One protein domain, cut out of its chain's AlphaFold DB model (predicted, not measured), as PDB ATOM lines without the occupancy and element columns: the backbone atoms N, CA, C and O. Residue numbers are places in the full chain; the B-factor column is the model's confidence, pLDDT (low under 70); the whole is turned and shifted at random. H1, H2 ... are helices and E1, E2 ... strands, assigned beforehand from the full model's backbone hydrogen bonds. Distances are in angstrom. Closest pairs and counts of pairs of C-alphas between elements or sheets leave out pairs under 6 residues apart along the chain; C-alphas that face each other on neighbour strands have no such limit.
ATOM      1  N   ASP A  16      34.756  49.564 -38.986       91.12
ATOM      2  CA  ASP A  16      33.741  50.425 -39.611       91.12
ATOM      3  C   ASP A  16      33.828  50.428 -41.140       91.12
ATOM      4  O   ASP A  16      32.808  50.390 -41.831       91.12
ATOM      5  N   VAL A  17      35.049  50.405 -41.685       93.81
ATOM      6  CA  VAL A  17      35.276  50.303 -43.133       93.81
ATOM      7  C   VAL A  17      34.793  48.950 -43.637       93.81
ATOM      8  O   VAL A  17      34.140  48.874 -44.674       93.81
ATOM      9  N   LEU A  18      35.084  47.882 -42.894       94.06
ATOM     10  CA  LEU A  18      34.644  46.532 -43.225       94.06
ATOM     11  C   LEU A  18      33.111  46.437 -43.252       94.06
ATOM     12  O   LEU A  18      32.551  45.976 -44.247       94.06
ATOM     13  N   ARG A  19      32.427  46.948 -42.224       94.88
ATOM     14  CA  ARG A  19      30.956  46.990 -42.176       94.88
ATOM     15  C   ARG A  19      30.361  47.767 -43.344       94.88
ATOM     16  O   ARG A  19      29.400  47.318 -43.965       94.88
ATOM     17  N   GLU A  20      30.944  48.916 -43.676       95.88
ATOM     18  CA  GLU A  20      30.477  49.727 -44.800       95.88
ATOM     19  C   GLU A  20      30.694  49.020 -46.146       95.88
ATOM     20  O   GLU A  20      29.828  49.070 -47.022       95.88
ATOM     21  N   VAL A  21      31.813  48.307 -46.311       95.69
ATOM     22  CA  VAL A  21      32.052  47.462 -47.488       95.69
ATOM     23  C   VAL A  21      31.016  46.347 -47.576       95.69
ATOM     24  O   VAL A  21      30.447  46.154 -48.648       95.69
ATOM     25  N   ALA A  22      30.731  45.648 -46.475       94.19
ATOM     26  CA  ALA A  22      29.714  44.599 -46.440       94.19
ATOM     27  C   ALA A  22      28.330  45.135 -46.839       94.19
ATOM     28  O   ALA A  22      27.668  44.566 -47.711       94.19
ATOM     29  N   ARG A  23      27.932  46.286 -46.282       95.94
ATOM     30  CA  ARG A  23      26.675  46.963 -46.627       95.94
ATOM     31  C   ARG A  23      26.610  47.314 -48.115       95.94
ATOM     32  O   ARG A  23      25.640  46.973 -48.786       95.94
ATOM     33  N   ARG A  24      27.655  47.946 -48.660       96.25
ATOM     34  CA  ARG A  24      27.703  48.336 -50.082       96.25
ATOM     35  C   ARG A  24      27.737  47.139 -51.024       96.25
ATOM     36  O   ARG A  24      27.128  47.196 -52.092       96.25
ATOM     37  N   ALA A  25      28.438  46.070 -50.656       93.44
ATOM     38  CA  ALA A  25      28.462  44.824 -51.413       93.44
ATOM     39  C   ALA A  25      27.055  44.226 -51.522       93.44
ATOM     40  O   ALA A  25      26.597  43.940 -52.628       93.44
ATOM     41  N   ALA A  26      26.328  44.161 -50.401       90.88
ATOM     42  CA  ALA A  26      24.943  43.702 -50.376       90.88
ATOM     43  C   ALA A  26      24.012  44.590 -51.224       90.88
ATOM     44  O   ALA A  26      23.261  44.075 -52.049       90.88
ATOM     45  N   GLU A  27      24.095  45.917 -51.085       94.44
ATOM     46  CA  GLU A  27      23.250  46.870 -51.828       94.44
ATOM     47  C   GLU A  27      23.478  46.844 -53.340       94.44
ATOM     48  O   GLU A  27      22.548  47.030 -54.123       94.44
ATOM     49  N   SER A  28      24.722  46.619 -53.758       93.25
ATOM     50  CA  SER A  28      25.100  46.581 -55.172       93.25
ATOM     51  C   SER A  28      25.021  45.183 -55.791       93.25
ATOM     52  O   SER A  28      25.213  45.046 -57.001       93.25
ATOM     53  N   GLY A  29      24.756  44.145 -54.991       87.75
ATOM     54  CA  GLY A  29      24.796  42.750 -55.433       87.75
ATOM     55  C   GLY A  29      26.183  42.298 -55.908       87.75
ATOM     56  O   GLY A  29      26.287  41.365 -56.707       87.75
ATOM     57  N   LEU A  30      27.248  42.979 -55.471       88.25
ATOM     58  CA  LEU A  30      28.632  42.641 -55.798       88.25
ATOM     59  C   LEU A  30      29.244  41.786 -54.691       88.25
ATOM     60  O   LEU A  30      28.890  41.900 -53.522       88.25
ATOM     61  N   GLY A  31      30.202  40.941 -55.060       88.38
ATOM     62  CA  GLY A  31      30.942  40.150 -54.082       88.38
ATOM     63  C   GLY A  31      32.108  40.904 -53.441       88.38
ATOM     64  O   GLY A  31      32.438  42.030 -53.821       88.38
ATOM     65  N   ILE A  32      32.758  40.238 -52.490       89.62
ATOM     66  CA  ILE A  32      33.901  40.749 -51.723       89.62
ATOM     67  C   ILE A  32      35.102  39.825 -51.945       89.62
ATOM     68  O   ILE A  32      34.936  38.616 -52.049       89.62
ATOM     69  N   HIS A  33      36.308  40.379 -52.006       89.38
ATOM     70  CA  HIS A  33      37.572  39.650 -51.958       89.38
ATOM     71  C   HIS A  33      38.454  40.245 -50.856       89.38
ATOM     72  O   HIS A  33      38.717  41.444 -50.872       89.38
ATOM     73  N   VAL A  34      38.892  39.430 -49.896       89.00
ATOM     74  CA  VAL A  34      39.638  39.886 -48.710       89.00
ATOM     75  C   VAL A  34      40.717  38.880 -48.306       89.00
ATOM     76  O   VAL A  34      40.510  37.673 -48.427       89.00
ATOM     77  N   HIS A  35      41.860  39.357 -47.808       90.19
ATOM     78  CA  HIS A  35      42.946  38.518 -47.285       90.19
ATOM     79  C   HIS A  35      42.743  38.320 -45.783       90.19
ATOM     80  O   HIS A  35      42.597  39.303 -45.054       90.19
ATOM     81  N   LEU A  36      42.702  37.066 -45.324       89.25
ATOM     82  CA  LEU A  36      42.497  36.741 -43.910       89.25
ATOM     83  C   LEU A  36      43.399  35.587 -43.475       89.25
ATOM     84  O   LEU A  36      43.452  34.550 -44.139       89.25
ATOM     85  N   SER A  37      44.000  35.725 -42.290       88.19
ATOM     86  CA  SER A  37      44.720  34.644 -41.595       88.19
ATOM     87  C   SER A  37      45.783  33.972 -42.473       88.19
ATOM     88  O   SER A  37      45.850  32.743 -42.563       88.19
ATOM     89  N   GLU A  38      46.599  34.787 -43.141       82.25
ATOM     90  CA  GLU A  38      47.710  34.345 -43.987       82.25
ATOM     91  C   GLU A  38      48.931  33.937 -43.152       82.25
ATOM     92  O   GLU A  38      49.639  32.980 -43.483       82.25
ATOM     93  N   THR A  39      49.183  34.645 -42.048       83.94
ATOM     94  CA  THR A  39      50.369  34.421 -41.210       83.94
ATOM     95  C   THR A  39      50.006  34.235 -39.740       83.94
ATOM     96  O   THR A  39      48.999  34.743 -39.256       83.94
ATOM     97  N   ALA A  40      50.844  33.505 -38.996       85.50
ATOM     98  CA  ALA A  40      50.623  33.303 -37.563       85.50
ATOM     99  C   ALA A  40      50.739  34.625 -36.787       85.50
ATOM    100  O   ALA A  40      50.017  34.834 -35.817       85.50
ATOM    101  N   ASN A  41      51.601  35.533 -37.256       89.06
ATOM    102  CA  ASN A  41      51.771  36.861 -36.674       89.06
ATOM    103  C   ASN A  41      50.511  37.713 -36.830       89.06
ATOM    104  O   ASN A  41      50.130  38.386 -35.883       89.06
ATOM    105  N   GLU A  42      49.847  37.660 -37.989       87.44
ATOM    106  CA  GLU A  42      48.564  38.338 -38.204       87.44
ATOM    107  C   GLU A  42      47.512  37.853 -37.200       87.44
ATOM    108  O   GLU A  42      46.871  38.662 -36.532       87.44
ATOM    109  N   VAL A  43      47.366  36.531 -37.054       90.25
ATOM    110  CA  VAL A  43      46.397  35.941 -36.119       90.25
ATOM    111  C   VAL A  43      46.736  36.303 -34.674       90.25
ATOM    112  O   VAL A  43      45.840  36.674 -33.915       90.25
ATOM    113  N   ALA A  44      48.012  36.232 -34.291       91.31
ATOM    114  CA  ALA A  44      48.466  36.582 -32.949       91.31
ATOM    115  C   ALA A  44      48.248  38.069 -32.637       91.31
ATOM    116  O   ALA A  44      47.748  38.393 -31.563       91.31
ATOM    117  N   ALA A  45      48.566  38.962 -33.579       90.62
ATOM    118  CA  ALA A  45      48.352  40.399 -33.432       90.62
ATOM    119  C   ALA A  45      46.860  40.729 -33.304       90.62
ATOM    120  O   ALA A  45      46.465  41.394 -32.350       90.62
ATOM    121  N   ALA A  46      46.020  40.186 -34.192       90.88
ATOM    122  CA  ALA A  46      44.573  40.380 -34.128       90.88
ATOM    123  C   ALA A  46      43.977  39.839 -32.816       90.88
ATOM    124  O   ALA A  46      43.144  40.491 -32.188       90.88
ATOM    125  N   SER A  47      44.460  38.684 -32.350       91.44
ATOM    126  CA  SER A  47      44.020  38.102 -31.080       91.44
ATOM    127  C   SER A  47      44.444  38.950 -29.881       91.44
ATOM    128  O   SER A  47      43.670  39.091 -28.941       91.44
ATOM    129  N   ALA A  48      45.646  39.532 -29.904       91.44
ATOM    130  CA  ALA A  48      46.138  40.387 -28.829       91.44
ATOM    131  C   ALA A  48      45.416  41.743 -28.776       91.44
ATOM    132  O   ALA A  48      45.119  42.235 -27.692       91.44
ATOM    133  N   GLU A  49      45.131  42.339 -29.935       89.44
ATOM    134  CA  GLU A  49      44.534  43.673 -30.036       89.44
ATOM    135  C   GLU A  49      43.002  43.645 -29.919       89.44
ATOM    136  O   GLU A  49      42.417  44.462 -29.212       89.44
ATOM    137  N   TYR A  50      42.348  42.679 -30.570       88.62
ATOM    138  CA  TYR A  50      40.886  42.619 -30.696       88.62
ATOM    139  C   TYR A  50      40.251  41.429 -29.966       88.62
ATOM    140  O   TYR A  50      39.024  41.300 -29.955       88.62
ATOM    141  N   GLY A  51      41.050  40.527 -29.384       92.31
ATOM    142  CA  GLY A  51      40.549  39.310 -28.735       92.31
ATOM    143  C   GLY A  51      39.918  38.307 -29.707       92.31
ATOM    144  O   GLY A  51      39.141  37.453 -29.284       92.31
ATOM    145  N   ARG A  52      40.175  38.445 -31.015       92.62
ATOM    146  CA  ARG A  52      39.515  37.693 -32.091       92.62
ATOM    147  C   ARG A  52      40.493  37.382 -33.220       92.62
ATOM    148  O   ARG A  52      41.431  38.134 -33.468       92.62
ATOM    149  N   THR A  53      40.237  36.299 -33.944       93.19
ATOM    150  CA  THR A  53      40.956  35.980 -35.184       93.19
ATOM    151  C   THR A  53      40.535  36.938 -36.309       93.19
ATOM    152  O   THR A  53      39.427  37.487 -36.273       93.19
ATOM    153  N   PRO A  54      41.353  37.102 -37.366       93.69
ATOM    154  CA  PRO A  54      40.968  37.906 -38.522       93.69
ATOM    155  C   PRO A  54      39.656  37.458 -39.175       93.69
ATOM    156  O   PRO A  54      38.846  38.279 -39.602       93.69
ATOM    157  N   ILE A  55      39.415  36.147 -39.218       91.31
ATOM    158  CA  ILE A  55      38.191  35.571 -39.781       91.31
ATOM    159  C   ILE A  55      36.982  35.883 -38.895       91.31
ATOM    160  O   ILE A  55      35.951  36.309 -39.415       91.31
ATOM    161  N   ALA A  56      37.107  35.768 -37.571       92.56
ATOM    162  CA  ALA A  56      36.045  36.155 -36.645       92.56
ATOM    163  C   ALA A  56      35.726  37.657 -36.713       92.56
ATOM    164  O   ALA A  56      34.561  38.045 -36.632       92.56
ATOM    165  N   MET A  57      36.735  38.510 -36.913       93.94
ATOM    166  CA  MET A  57      36.525  39.941 -37.152       93.94
ATOM    167  C   MET A  57      35.745  40.190 -38.448       93.94
ATOM    168  O   MET A  57      34.775  40.945 -38.446       93.94
ATOM    169  N   ALA A  58      36.119  39.523 -39.545       92.81
ATOM    170  CA  ALA A  58      35.400  39.630 -40.814       92.81
ATOM    171  C   ALA A  58      33.946  39.132 -40.698       92.81
ATOM    172  O   ALA A  58      33.036  39.765 -41.235       92.81
ATOM    173  N   ALA A  59      33.712  38.046 -39.956       91.75
ATOM    174  CA  ALA A  59      32.373  37.536 -39.669       91.75
ATOM    175  C   ALA A  59      31.533  38.564 -38.896       91.75
ATOM    176  O   ALA A  59      30.422  38.891 -39.307       91.75
ATOM    177  N   ALA A  60      32.087  39.136 -37.822       92.25
ATOM    178  CA  ALA A  60      31.411  40.140 -37.001       92.25
ATOM    179  C   ALA A  60      31.093  41.437 -37.769       92.25
ATOM    180  O   ALA A  60      30.093  42.098 -37.488       92.25
ATOM    181  N   ALA A  61      31.920  41.789 -38.754       92.69
ATOM    182  CA  ALA A  61      31.684  42.919 -39.646       92.69
ATOM    183  C   ALA A  61      30.683  42.612 -40.782       92.69
ATOM    184  O   ALA A  61      30.370  43.501 -41.571       92.69
ATOM    185  N   GLY A  62      30.168  41.380 -40.871       92.00
ATOM    186  CA  GLY A  62      29.199  40.966 -41.887       92.00
ATOM    187  C   GLY A  62      29.810  40.707 -43.265       92.00
ATOM    188  O   GLY A  62      29.088  40.706 -44.259       92.00
ATOM    189  N   LEU A  63      31.131  40.514 -43.355       90.62
ATOM    190  CA  LEU A  63      31.794  40.260 -44.638       90.62
ATOM    191  C   LEU A  63      31.583  38.838 -45.127       90.62
ATOM    192  O   LEU A  63      31.643  38.612 -46.330       90.62
ATOM    193  N   LEU A  64      31.430  37.866 -44.230       87.88
ATOM    194  CA  LEU A  64      31.345  36.466 -44.630       87.88
ATOM    195  C   LEU A  64      29.948  36.160 -45.171       87.88
ATOM    196  O   LEU A  64      28.941  36.460 -44.539       87.88
ATOM    197  N   GLY A  65      29.901  35.577 -46.367       80.31
ATOM    198  CA  GLY A  65      28.656  35.180 -47.005       80.31
ATOM    199  C   GLY A  65      28.861  34.549 -48.385       80.31
ATOM    200  O   GLY A  65      29.998  34.415 -48.861       80.31
ATOM    201  N   PRO A  66      27.768  34.208 -49.091       75.31
ATOM    202  CA  PRO A  66      27.819  33.418 -50.321       75.31
ATOM    203  C   PRO A  66      28.515  34.071 -51.524       75.31
ATOM    204  O   PRO A  66      28.597  33.470 -52.590       75.31
ATOM    205  N   SER A  67      28.955  35.321 -51.407       80.31
ATOM    206  CA  SER A  67      29.647  36.065 -52.468       80.31
ATOM    207  C   SER A  67      31.002  36.613 -52.013       80.31
ATOM    208  O   SER A  67      31.543  37.524 -52.642       80.31
ATOM    209  N   THR A  68      31.557  36.055 -50.936       84.31
ATOM    210  CA  THR A  68      32.824  36.493 -50.344       84.31
ATOM    211  C   THR A  68      33.936  35.498 -50.613       84.31
ATOM    212  O   THR A  68      33.866  34.346 -50.198       84.31
ATOM    213  N   LEU A  69      34.994  35.982 -51.261       82.88
ATOM    214  CA  LEU A  69      36.243  35.280 -51.495       82.88
ATOM    215  C   LEU A  69      37.248  35.645 -50.401       82.88
ATOM    216  O   LEU A  69      37.680  36.792 -50.293       82.88
ATOM    217  N   VAL A  70      37.652  34.656 -49.619       82.88
ATOM    218  CA  VAL A  70      38.717  34.762 -48.626       82.88
ATOM    219  C   VAL A  70      40.010  34.209 -49.219       82.88
ATOM    220  O   VAL A  70      40.101  33.034 -49.587       82.88
ATOM    221  N   ALA A  71      41.031  35.053 -49.320       79.19
ATOM    222  CA  ALA A  71      42.372  34.640 -49.702       79.19
ATOM    223  C   ALA A  71      43.140  34.087 -48.491       79.19
ATOM    224  O   ALA A  71      43.034  34.606 -47.380       79.19
ATOM    225  N   HIS A  72      43.959  33.063 -48.747       82.88
ATOM    226  CA  HIS A  72      44.845  32.374 -47.802       82.88
ATOM    227  C   HIS A  72      44.139  31.452 -46.813       82.88
ATOM    228  O   HIS A  72      44.134  30.240 -47.039       82.88
ATOM    229  N   ALA A  73      43.625  32.003 -45.706       79.94
ATOM    230  CA  ALA A  73      43.097  31.257 -44.562       79.94
ATOM    231  C   ALA A  73      44.007  30.098 -44.090       79.94
ATOM    232  O   ALA A  73      43.537  29.070 -43.603       79.94
ATOM    233  N   THR A  74      45.325  30.240 -44.247       77.12
ATOM    234  CA  THR A  74      46.317  29.189 -43.964       77.12
ATOM    235  C   THR A  74      46.483  28.939 -42.469       77.12
ATOM    236  O   THR A  74      46.913  27.855 -42.075       77.12
ATOM    237  N   LYS A  75      46.148  29.933 -41.638       82.44
ATOM    238  CA  LYS A  75      46.218  29.883 -40.171       82.44
ATOM    239  C   LYS A  75      44.838  29.944 -39.506       82.44
ATOM    240  O   LYS A  75      44.743  30.335 -38.346       82.44
ATOM    241  N   ALA A  76      43.782  29.567 -40.230       82.69
ATOM    242  CA  ALA A  76      42.431  29.477 -39.685       82.69
ATOM    243  C   ALA A  76      42.355  28.455 -38.535       82.69
ATOM    244  O   ALA A  76      42.884  27.344 -38.628       82.69
ATOM    245  N   THR A  77      41.676  28.832 -37.457       81.38
ATOM    246  CA  THR A  77      41.354  27.948 -36.332       81.38
ATOM    247  C   THR A  77      40.160  27.039 -36.651       81.38
ATOM    248  O   THR A  77      39.483  27.198 -37.665       81.38
ATOM    249  N   VAL A  78      39.858  26.077 -35.772       78.06
ATOM    250  CA  VAL A  78      38.681  25.200 -35.934       78.06
ATOM    251  C   VAL A  78      37.372  25.998 -35.956       78.06
ATOM    252  O   VAL A  78      36.481  25.687 -36.745       78.06
ATOM    253  N   ASP A  79      37.258  27.037 -35.130       81.38
ATOM    254  CA  ASP A  79      36.069  27.890 -35.113       81.38
ATOM    255  C   ASP A  79      36.001  28.796 -36.345       81.38
ATOM    256  O   ASP A  79      34.921  28.985 -36.905       81.38
ATOM    257  N   ASP A  80      37.146  29.254 -36.856       84.31
ATOM    258  CA  ASP A  80      37.195  29.988 -38.123       84.31
ATOM    259  C   ASP A  80      36.680  29.147 -39.289       84.31
ATOM    260  O   ASP A  80      35.942  29.649 -40.129       84.31
ATOM    261  N   ILE A  81      37.010  27.852 -39.336       78.75
ATOM    262  CA  ILE A  81      36.508  26.946 -40.382       78.75
ATOM    263  C   ILE A  81      34.975  26.883 -40.364       78.75
ATOM    264  O   ILE A  81      34.357  26.822 -41.426       78.75
ATOM    265  N   ARG A  82      34.350  26.933 -39.178       78.38
ATOM    266  CA  ARG A  82      32.883  26.964 -39.055       78.38
ATOM    267  C   ARG A  82      32.307  28.256 -39.623       78.38
ATOM    268  O   ARG A  82      31.351  28.193 -40.385       78.38
ATOM    269  N   LEU A  83      32.918  29.398 -39.313       81.31
ATOM    270  CA  LEU A  83      32.516  30.701 -39.857       81.31
ATOM    271  C   LEU A  83      32.704  30.768 -41.379       81.31
ATOM    272  O   LEU A  83      31.886  31.328 -42.103       81.31
ATOM    273  N   LEU A  84      33.775  30.160 -41.886       77.50
ATOM    274  CA  LEU A  84      34.074  30.122 -43.311       77.50
ATOM    275  C   LEU A  84      33.178  29.170 -44.103       77.50
ATOM    276  O   LEU A  84      33.092  29.323 -45.317       77.50
ATOM    277  N   ALA A  85      32.491  28.224 -43.458       68.25
ATOM    278  CA  ALA A  85      31.506  27.379 -44.134       68.25
ATOM    279  C   ALA A  85      30.361  28.206 -44.754       68.25
ATOM    280  O   ALA A  85      29.736  27.772 -45.719       68.25
ATOM    281  N   GLU A  86      30.123  29.413 -44.235       61.16
ATOM    282  CA  GLU A  86      29.142  30.368 -44.759       61.16
ATOM    283  C   GLU A  86      29.703  31.238 -45.904       61.16
ATOM    284  O   GLU A  86      28.940  31.850 -46.658       61.16
ATOM    285  N   ALA A  87      31.032  31.281 -46.077       59.38
ATOM    286  CA  ALA A  87      31.714  32.080 -47.088       59.38
ATOM    287  C   ALA A  87      32.036  31.256 -48.347       59.38
ATOM    288  O   ALA A  87      32.739  30.245 -48.304       59.38
ATOM    289  N   VAL A  88      31.586  31.715 -49.518       54.44
ATOM    290  CA  VAL A  88      31.909  31.067 -50.804       54.44
ATOM    291  C   VAL A  88      33.264  31.568 -51.292       54.44
ATOM    292  O   VAL A  88      33.339  32.303 -52.267       54.44
ATOM    293  N   SER A  89      34.338  31.181 -50.597       52.09
ATOM    294  CA  SER A  89      35.613  30.746 -51.185       52.09
ATOM    295  C   SER A  89      36.807  30.904 -50.277       52.09
ATOM    296  O   SER A  89      37.042  31.977 -49.748       52.09
ATOM    297  N   LEU A  90      37.630  29.857 -50.215       52.19
ATOM    298  CA  LEU A  90      38.938  29.860 -49.571       52.19
ATOM    299  C   LEU A  90      40.003  29.599 -50.635       52.19
ATOM    300  O   LEU A  90      40.096  28.495 -51.173       52.19
ATOM    301  N   GLN A  91      40.795  30.615 -50.980       46.00
ATOM    302  CA  GLN A  91      41.894  30.441 -51.926       46.00
ATOM    303  C   GLN A  91      43.146  29.952 -51.186       46.00
ATOM    304  O   GLN A  91      43.824  30.716 -50.505       46.00
ATOM    305  N   ARG A  92      43.467  28.666 -51.367       42.28
ATOM    306  CA  ARG A  92      44.681  28.012 -50.858       42.28
ATOM    307  C   ARG A  92      45.952  28.711 -51.368       42.28
ATOM    308  O   ARG A  92      46.252  28.651 -52.561       42.28
ATOM    309  N   GLY A  93      46.729  29.291 -50.450       32.44
ATOM    310  CA  GLY A  93      48.156  29.574 -50.642       32.44
ATOM    311  C   GLY A  93      48.962  28.267 -50.680       32.44
ATOM    312  O   GLY A  93      48.630  27.291 -50.014       32.44
ATOM    313  N   THR A  94      49.970  28.205 -51.532       31.95
ATOM    314  CA  THR A  94      50.690  27.015 -52.011       31.95
ATOM    315  C   THR A  94      51.237  26.041 -50.945       31.95
ATOM    316  O   THR A  94      52.099  26.385 -50.153       31.95
ATOM    317  N   ALA A  95      50.781  24.785 -51.016       33.00
ATOM    318  CA  ALA A  95      51.541  23.520 -50.970       33.00
ATOM    319  C   ALA A  95      52.670  23.199 -49.941       33.00
ATOM    320  O   ALA A  95      53.242  22.127 -50.119       33.00
ATOM    321  N   GLU A  96      52.982  23.969 -48.886       35.50
ATOM    322  CA  GLU A  96      54.176  23.648 -48.048       35.50
ATOM    323  C   GLU A  96      53.986  23.439 -46.525       35.50
ATOM    324  O   GLU A  96      54.905  22.940 -45.882       35.50
ATOM    325  N   ASP A  97      52.807  23.662 -45.929       40.62
ATOM    326  CA  ASP A  97      52.634  23.499 -44.468       40.62
ATOM    327  C   ASP A  97      52.026  22.138 -44.057       40.62
ATOM    328  O   ASP A  97      50.828  21.880 -44.209       40.62
ATOM    329  N   ALA A  98      52.848  21.271 -43.456       32.97
ATOM    330  CA  ALA A  98      52.480  19.924 -42.998       32.97
ATOM    331  C   ALA A  98      51.512  19.874 -41.789       32.97
ATOM    332  O   ALA A  98      51.098  18.789 -41.393       32.97
ATOM    333  N   GLY A  99      51.109  21.015 -41.219       41.91
ATOM    334  CA  GLY A  99      50.143  21.099 -40.110       41.91
ATOM    335  C   GLY A  99      48.668  21.205 -40.531       41.91
ATOM    336  O   GLY A  99      47.787  21.180 -39.681       41.91
ATOM    337  N   ALA A 100      48.379  21.327 -41.831       45.22
ATOM    338  CA  ALA A 100      47.057  21.713 -42.337       45.22
ATOM    339  C   ALA A 100      46.129  20.542 -42.734       45.22
ATOM    340  O   ALA A 100      45.116  20.768 -43.390       45.22
ATOM    341  N   TRP A 101      46.445  19.290 -42.389       37.94
ATOM    342  CA  TRP A 101      45.806  18.115 -43.011       37.94
ATOM    343  C   TRP A 101      44.325  17.934 -42.648       37.94
ATOM    344  O   TRP A 101      43.530  17.647 -43.531       37.94
ATOM    345  N   ALA A 102      43.915  18.196 -41.402       43.19
ATOM    346  CA  ALA A 102      42.493  18.159 -41.023       43.19
ATOM    347  C   ALA A 102      41.699  19.368 -41.563       43.19
ATOM    348  O   ALA A 102      40.516  19.263 -41.879       43.19
ATOM    349  N   VAL A 103      42.367  20.517 -41.711       48.03
ATOM    350  CA  VAL A 103      41.802  21.738 -42.310       48.03
ATOM    351  C   VAL A 103      41.627  21.546 -43.822       48.03
ATOM    352  O   VAL A 103      40.697  22.090 -44.409       48.03
ATOM    353  N   HIS A 104      42.484  20.736 -44.455       46.47
ATOM    354  CA  HIS A 104      42.497  20.492 -45.897       46.47
ATOM    355  C   HIS A 104      41.216  19.832 -46.411       46.47
ATOM    356  O   HIS A 104      40.728  20.266 -47.449       46.47
ATOM    357  N   ASP A 105      40.629  18.879 -45.686       43.97
ATOM    358  CA  ASP A 105      39.387  18.210 -46.108       43.97
ATOM    359  C   ASP A 105      38.169  19.150 -46.038       43.97
ATOM    360  O   ASP A 105      37.358  19.206 -46.968       43.97
ATOM    361  N   ALA A 106      38.078  19.968 -44.984       44.94
ATOM    362  CA  ALA A 106      37.048  21.003 -44.853       44.94
ATOM    363  C   ALA A 106      37.233  22.126 -45.895       44.94
ATOM    364  O   ALA A 106      36.278  22.549 -46.550       44.94
ATOM    365  N   LEU A 107      38.482  22.550 -46.121       50.31
ATOM    366  CA  LEU A 107      38.862  23.493 -47.175       50.31
ATOM    367  C   LEU A 107      38.595  22.932 -48.570       50.31
ATOM    368  O   LEU A 107      38.230  23.692 -49.460       50.31
ATOM    369  N   ALA A 108      38.781  21.632 -48.798       47.97
ATOM    370  CA  ALA A 108      38.536  20.992 -50.084       47.97
ATOM    371  C   ALA A 108      37.042  21.000 -50.417       47.97
ATOM    372  O   ALA A 108      36.681  21.354 -51.539       47.97
ATOM    373  N   ALA A 109      36.174  20.712 -49.441       42.72
ATOM    374  CA  ALA A 109      34.728  20.861 -49.596       42.72
ATOM    375  C   ALA A 109      34.341  22.318 -49.919       42.72
ATOM    376  O   ALA A 109      33.606  22.567 -50.878       42.72
ATOM    377  N   ALA A 110      34.928  23.289 -49.211       45.03
ATOM    378  CA  ALA A 110      34.733  24.709 -49.501       45.03
ATOM    379  C   ALA A 110      35.252  25.091 -50.904       45.03
ATOM    380  O   ALA A 110      34.549  25.757 -51.658       45.03
ATOM    381  N   THR A 111      36.429  24.594 -51.307       50.00
ATOM    382  CA  THR A 111      37.073  24.805 -52.624       50.00
ATOM    383  C   THR A 111      36.234  24.241 -53.775       50.00
ATOM    384  O   THR A 111      36.207  24.813 -54.864       50.00
ATOM    385  N   VAL A 112      35.511  23.139 -53.559       44.38
ATOM    386  CA  VAL A 112      34.571  22.586 -54.547       44.38
ATOM    387  C   VAL A 112      33.394  23.539 -54.780       44.38
ATOM    388  O   VAL A 112      33.001  23.736 -55.932       44.38
ATOM    389  N   HIS A 113      32.891  24.206 -53.736       40.59
ATOM    390  CA  HIS A 113      31.876  25.253 -53.889       40.59
ATOM    391  C   HIS A 113      32.417  26.505 -54.587       40.59
ATOM    392  O   HIS A 113      31.714  27.074 -55.422       40.59
ATOM    393  N   VAL A 114      33.684  26.867 -54.354       41.59
ATOM    394  CA  VAL A 114      34.379  27.916 -55.125       41.59
ATOM    395  C   VAL A 114      34.401  27.577 -56.592       41.59
ATOM    396  O   VAL A 114      33.894  28.346 -57.398       41.59
ATOM    397  N   ALA A 115      34.960  26.419 -56.945       40.88
ATOM    398  CA  ALA A 115      35.088  26.004 -58.331       40.88
ATOM    399  C   ALA A 115      33.730  25.955 -59.027       40.88
ATOM    400  O   ALA A 115      33.620  26.457 -60.141       40.88
ATOM    401  N   ALA A 116      32.686  25.476 -58.350       34.53
ATOM    402  CA  ALA A 116      31.325  25.549 -58.865       34.53
ATOM    403  C   ALA A 116      30.863  27.004 -59.104       34.53
ATOM    404  O   ALA A 116      30.356  27.307 -60.184       34.53
ATOM    405  N   ALA A 117      31.104  27.923 -58.162       38.91
ATOM    406  CA  ALA A 117      30.720  29.336 -58.264       38.91
ATOM    407  C   ALA A 117      31.479  30.117 -59.362       38.91
ATOM    408  O   ALA A 117      30.928  31.035 -59.978       38.91
ATOM    409  N   ILE A 118      32.729  29.741 -59.662       39.47
ATOM    410  CA  ILE A 118      33.532  30.327 -60.752       39.47
ATOM    411  C   ILE A 118      33.478  29.529 -62.071       39.47
ATOM    412  O   ILE A 118      34.066  29.964 -63.062       39.47
ATOM    413  N   GLY A 119      32.745  28.411 -62.126       33.19
ATOM    414  CA  GLY A 119      32.526  27.605 -63.338       33.19
ATOM    415  C   GLY A 119      33.635  26.599 -63.683       33.19
ATOM    416  O   GLY A 119      33.707  26.120 -64.815       33.19
ATOM    417  N   PHE A 120      34.509  26.269 -62.734       36.25
ATOM    418  CA  PHE A 120      35.516  25.217 -62.854       36.25
ATOM    419  C   PHE A 120      34.948  23.849 -62.451       36.25
ATOM    420  O   PHE A 120      34.215  23.712 -61.475       36.25
ATOM    421  N   THR A 121      35.306  22.798 -63.194       39.66
ATOM    422  CA  THR A 121      34.874  21.428 -62.873       39.66
ATOM    423  C   THR A 121      35.798  20.798 -61.827       39.66
ATOM    424  O   THR A 121      37.001  21.063 -61.854       39.66
ATOM    425  N   PRO A 122      35.320  19.897 -60.951       40.78
ATOM    426  CA  PRO A 122      36.171  19.213 -59.966       40.78
ATOM    427  C   PRO A 122      37.416  18.537 -60.573       40.78
ATOM    428  O   PRO A 122      38.491  18.533 -59.980       40.78
ATOM    429  N   ALA A 123      37.324  18.060 -61.821       46.25
ATOM    430  CA  ALA A 123      38.444  17.483 -62.573       46.25
ATOM    431  C   ALA A 123      39.599  18.471 -62.856       46.25
ATOM    432  O   ALA A 123      40.738  18.057 -63.087       46.25
ATOM    433  N   SER A 124      39.323  19.776 -62.850       41.28
ATOM    434  CA  SER A 124      40.331  20.829 -63.016       41.28
ATOM    435  C   SER A 124      41.129  21.117 -61.738       41.28
ATOM    436  O   SER A 124      42.208  21.698 -61.831       41.28
ATOM    437  N   LEU A 125      40.647  20.638 -60.585       44.22
ATOM    438  CA  LEU A 125      41.268  20.792 -59.267       44.22
ATOM    439  C   LEU A 125      41.984  19.527 -58.764       44.22
ATOM    440  O   LEU A 125      42.638  19.571 -57.724       44.22
ATOM    441  N   ALA A 126      41.887  18.405 -59.485       39.72
ATOM    442  CA  ALA A 126      42.549  17.164 -59.090       39.72
ATOM    443  C   ALA A 126      44.084  17.345 -59.048       39.72
ATOM    444  O   ALA A 126      44.658  17.834 -60.036       39.72
TER     445      ALA A 126
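AT A GLANCE: This is residues 16 to 126 of the 203 residues of the protein "Amidohydrolase family protein" of Actinomadura sp. NAK00032 (UniProt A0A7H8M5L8). Look first for a narrow sheet of two parallel strands, E1 beside E2, with H1 alongside E1 at one side, H3 and H4 behind the strands, and H2 across the end where E1 finishes. On the other side, beyond E2, a long unnamed stretch runs beside the sheet and leads to the longest helix, H5, which packs on H4. The printed part has 111 residues, with five named helices and two named strands in the order H1 E1 H2 H3 E2 H4 H5; its class is mostly helix. It is compact, with a radius of gyration of the C-alphas of 13.9 A and spans of 40 by 34 by 19 A.

HOW THE PARTS SIT: Start at E1, residues 31 to 36, and E2, residues 68 to 72: they are parallel neighbours at 24 degrees, with N 69 and O 32 at 2.7 A and N 34 and O 69 at 2.9 A, within hydrogen-bond range. Residues 70 to 71 of E2 also pair, parallel, with residues 90 to 91. E1, H2 of residues 40 to 50, H3 of residues 54 to 60 and E2 form a strand-helix-strand unit, two parallel neighbour strands joined through helices, with a right-handed crossover. H2 and H3 only just touch, with 3 pairs of C-alphas within 8 A, the closest those of Ala 46 and Pro 54 at 6.2 A. H3 touches H4, residues 78 to 84, at a steep tilt of 54 degrees; the closest C-alphas, of Ile 55 and Asp 80, are 5.9 A apart. H5, residues 101 to 118, touches H4 with residues 103 to 107 alone, at a shallow tilt of 3 degrees, the same way; the closest C-alphas, of Ile 81 and Ala 106, are 7.5 A apart. H5 has a kink of 31 degrees near residue 108, and it is only just apart from E2, the closest C-alphas being 8.4 A apart. H1, residues 16 to 28, is close to H3 but not clearly touching, with the C-alphas of Leu 18 and Ala 58 at 7.3 A. Every O i to N i+4 pair is within hydrogen-bond range in H1, H2, H3 and H4, and 12 of 14 are in H5.

IN THESE COORDINATES: Find C-alpha 31 at (30.942, 40.150, -54.082); from there E1 runs 15.8 A to C-alpha 36, and E2 covers 13.0 A. H1 begins at C-alpha 16, (33.741, 50.425, -39.611), and is 18.2 A long; H2 is 15.1 A, H3 9.9 A and H4 10.0 A. H5 runs 24.8 A to C-alpha 118 at (33.532, 30.327, -60.752).

THE WHOLE: The C-alphas farthest apart, of Glu 49 and Ala 123, are 42.2 A apart. The printed part has no cut. The link from H4 to H5, residues 85 to 100, is long. Look at the B-factor column: residues 85 to 126 are under 70, and H5 has a mean pLDDT of 43.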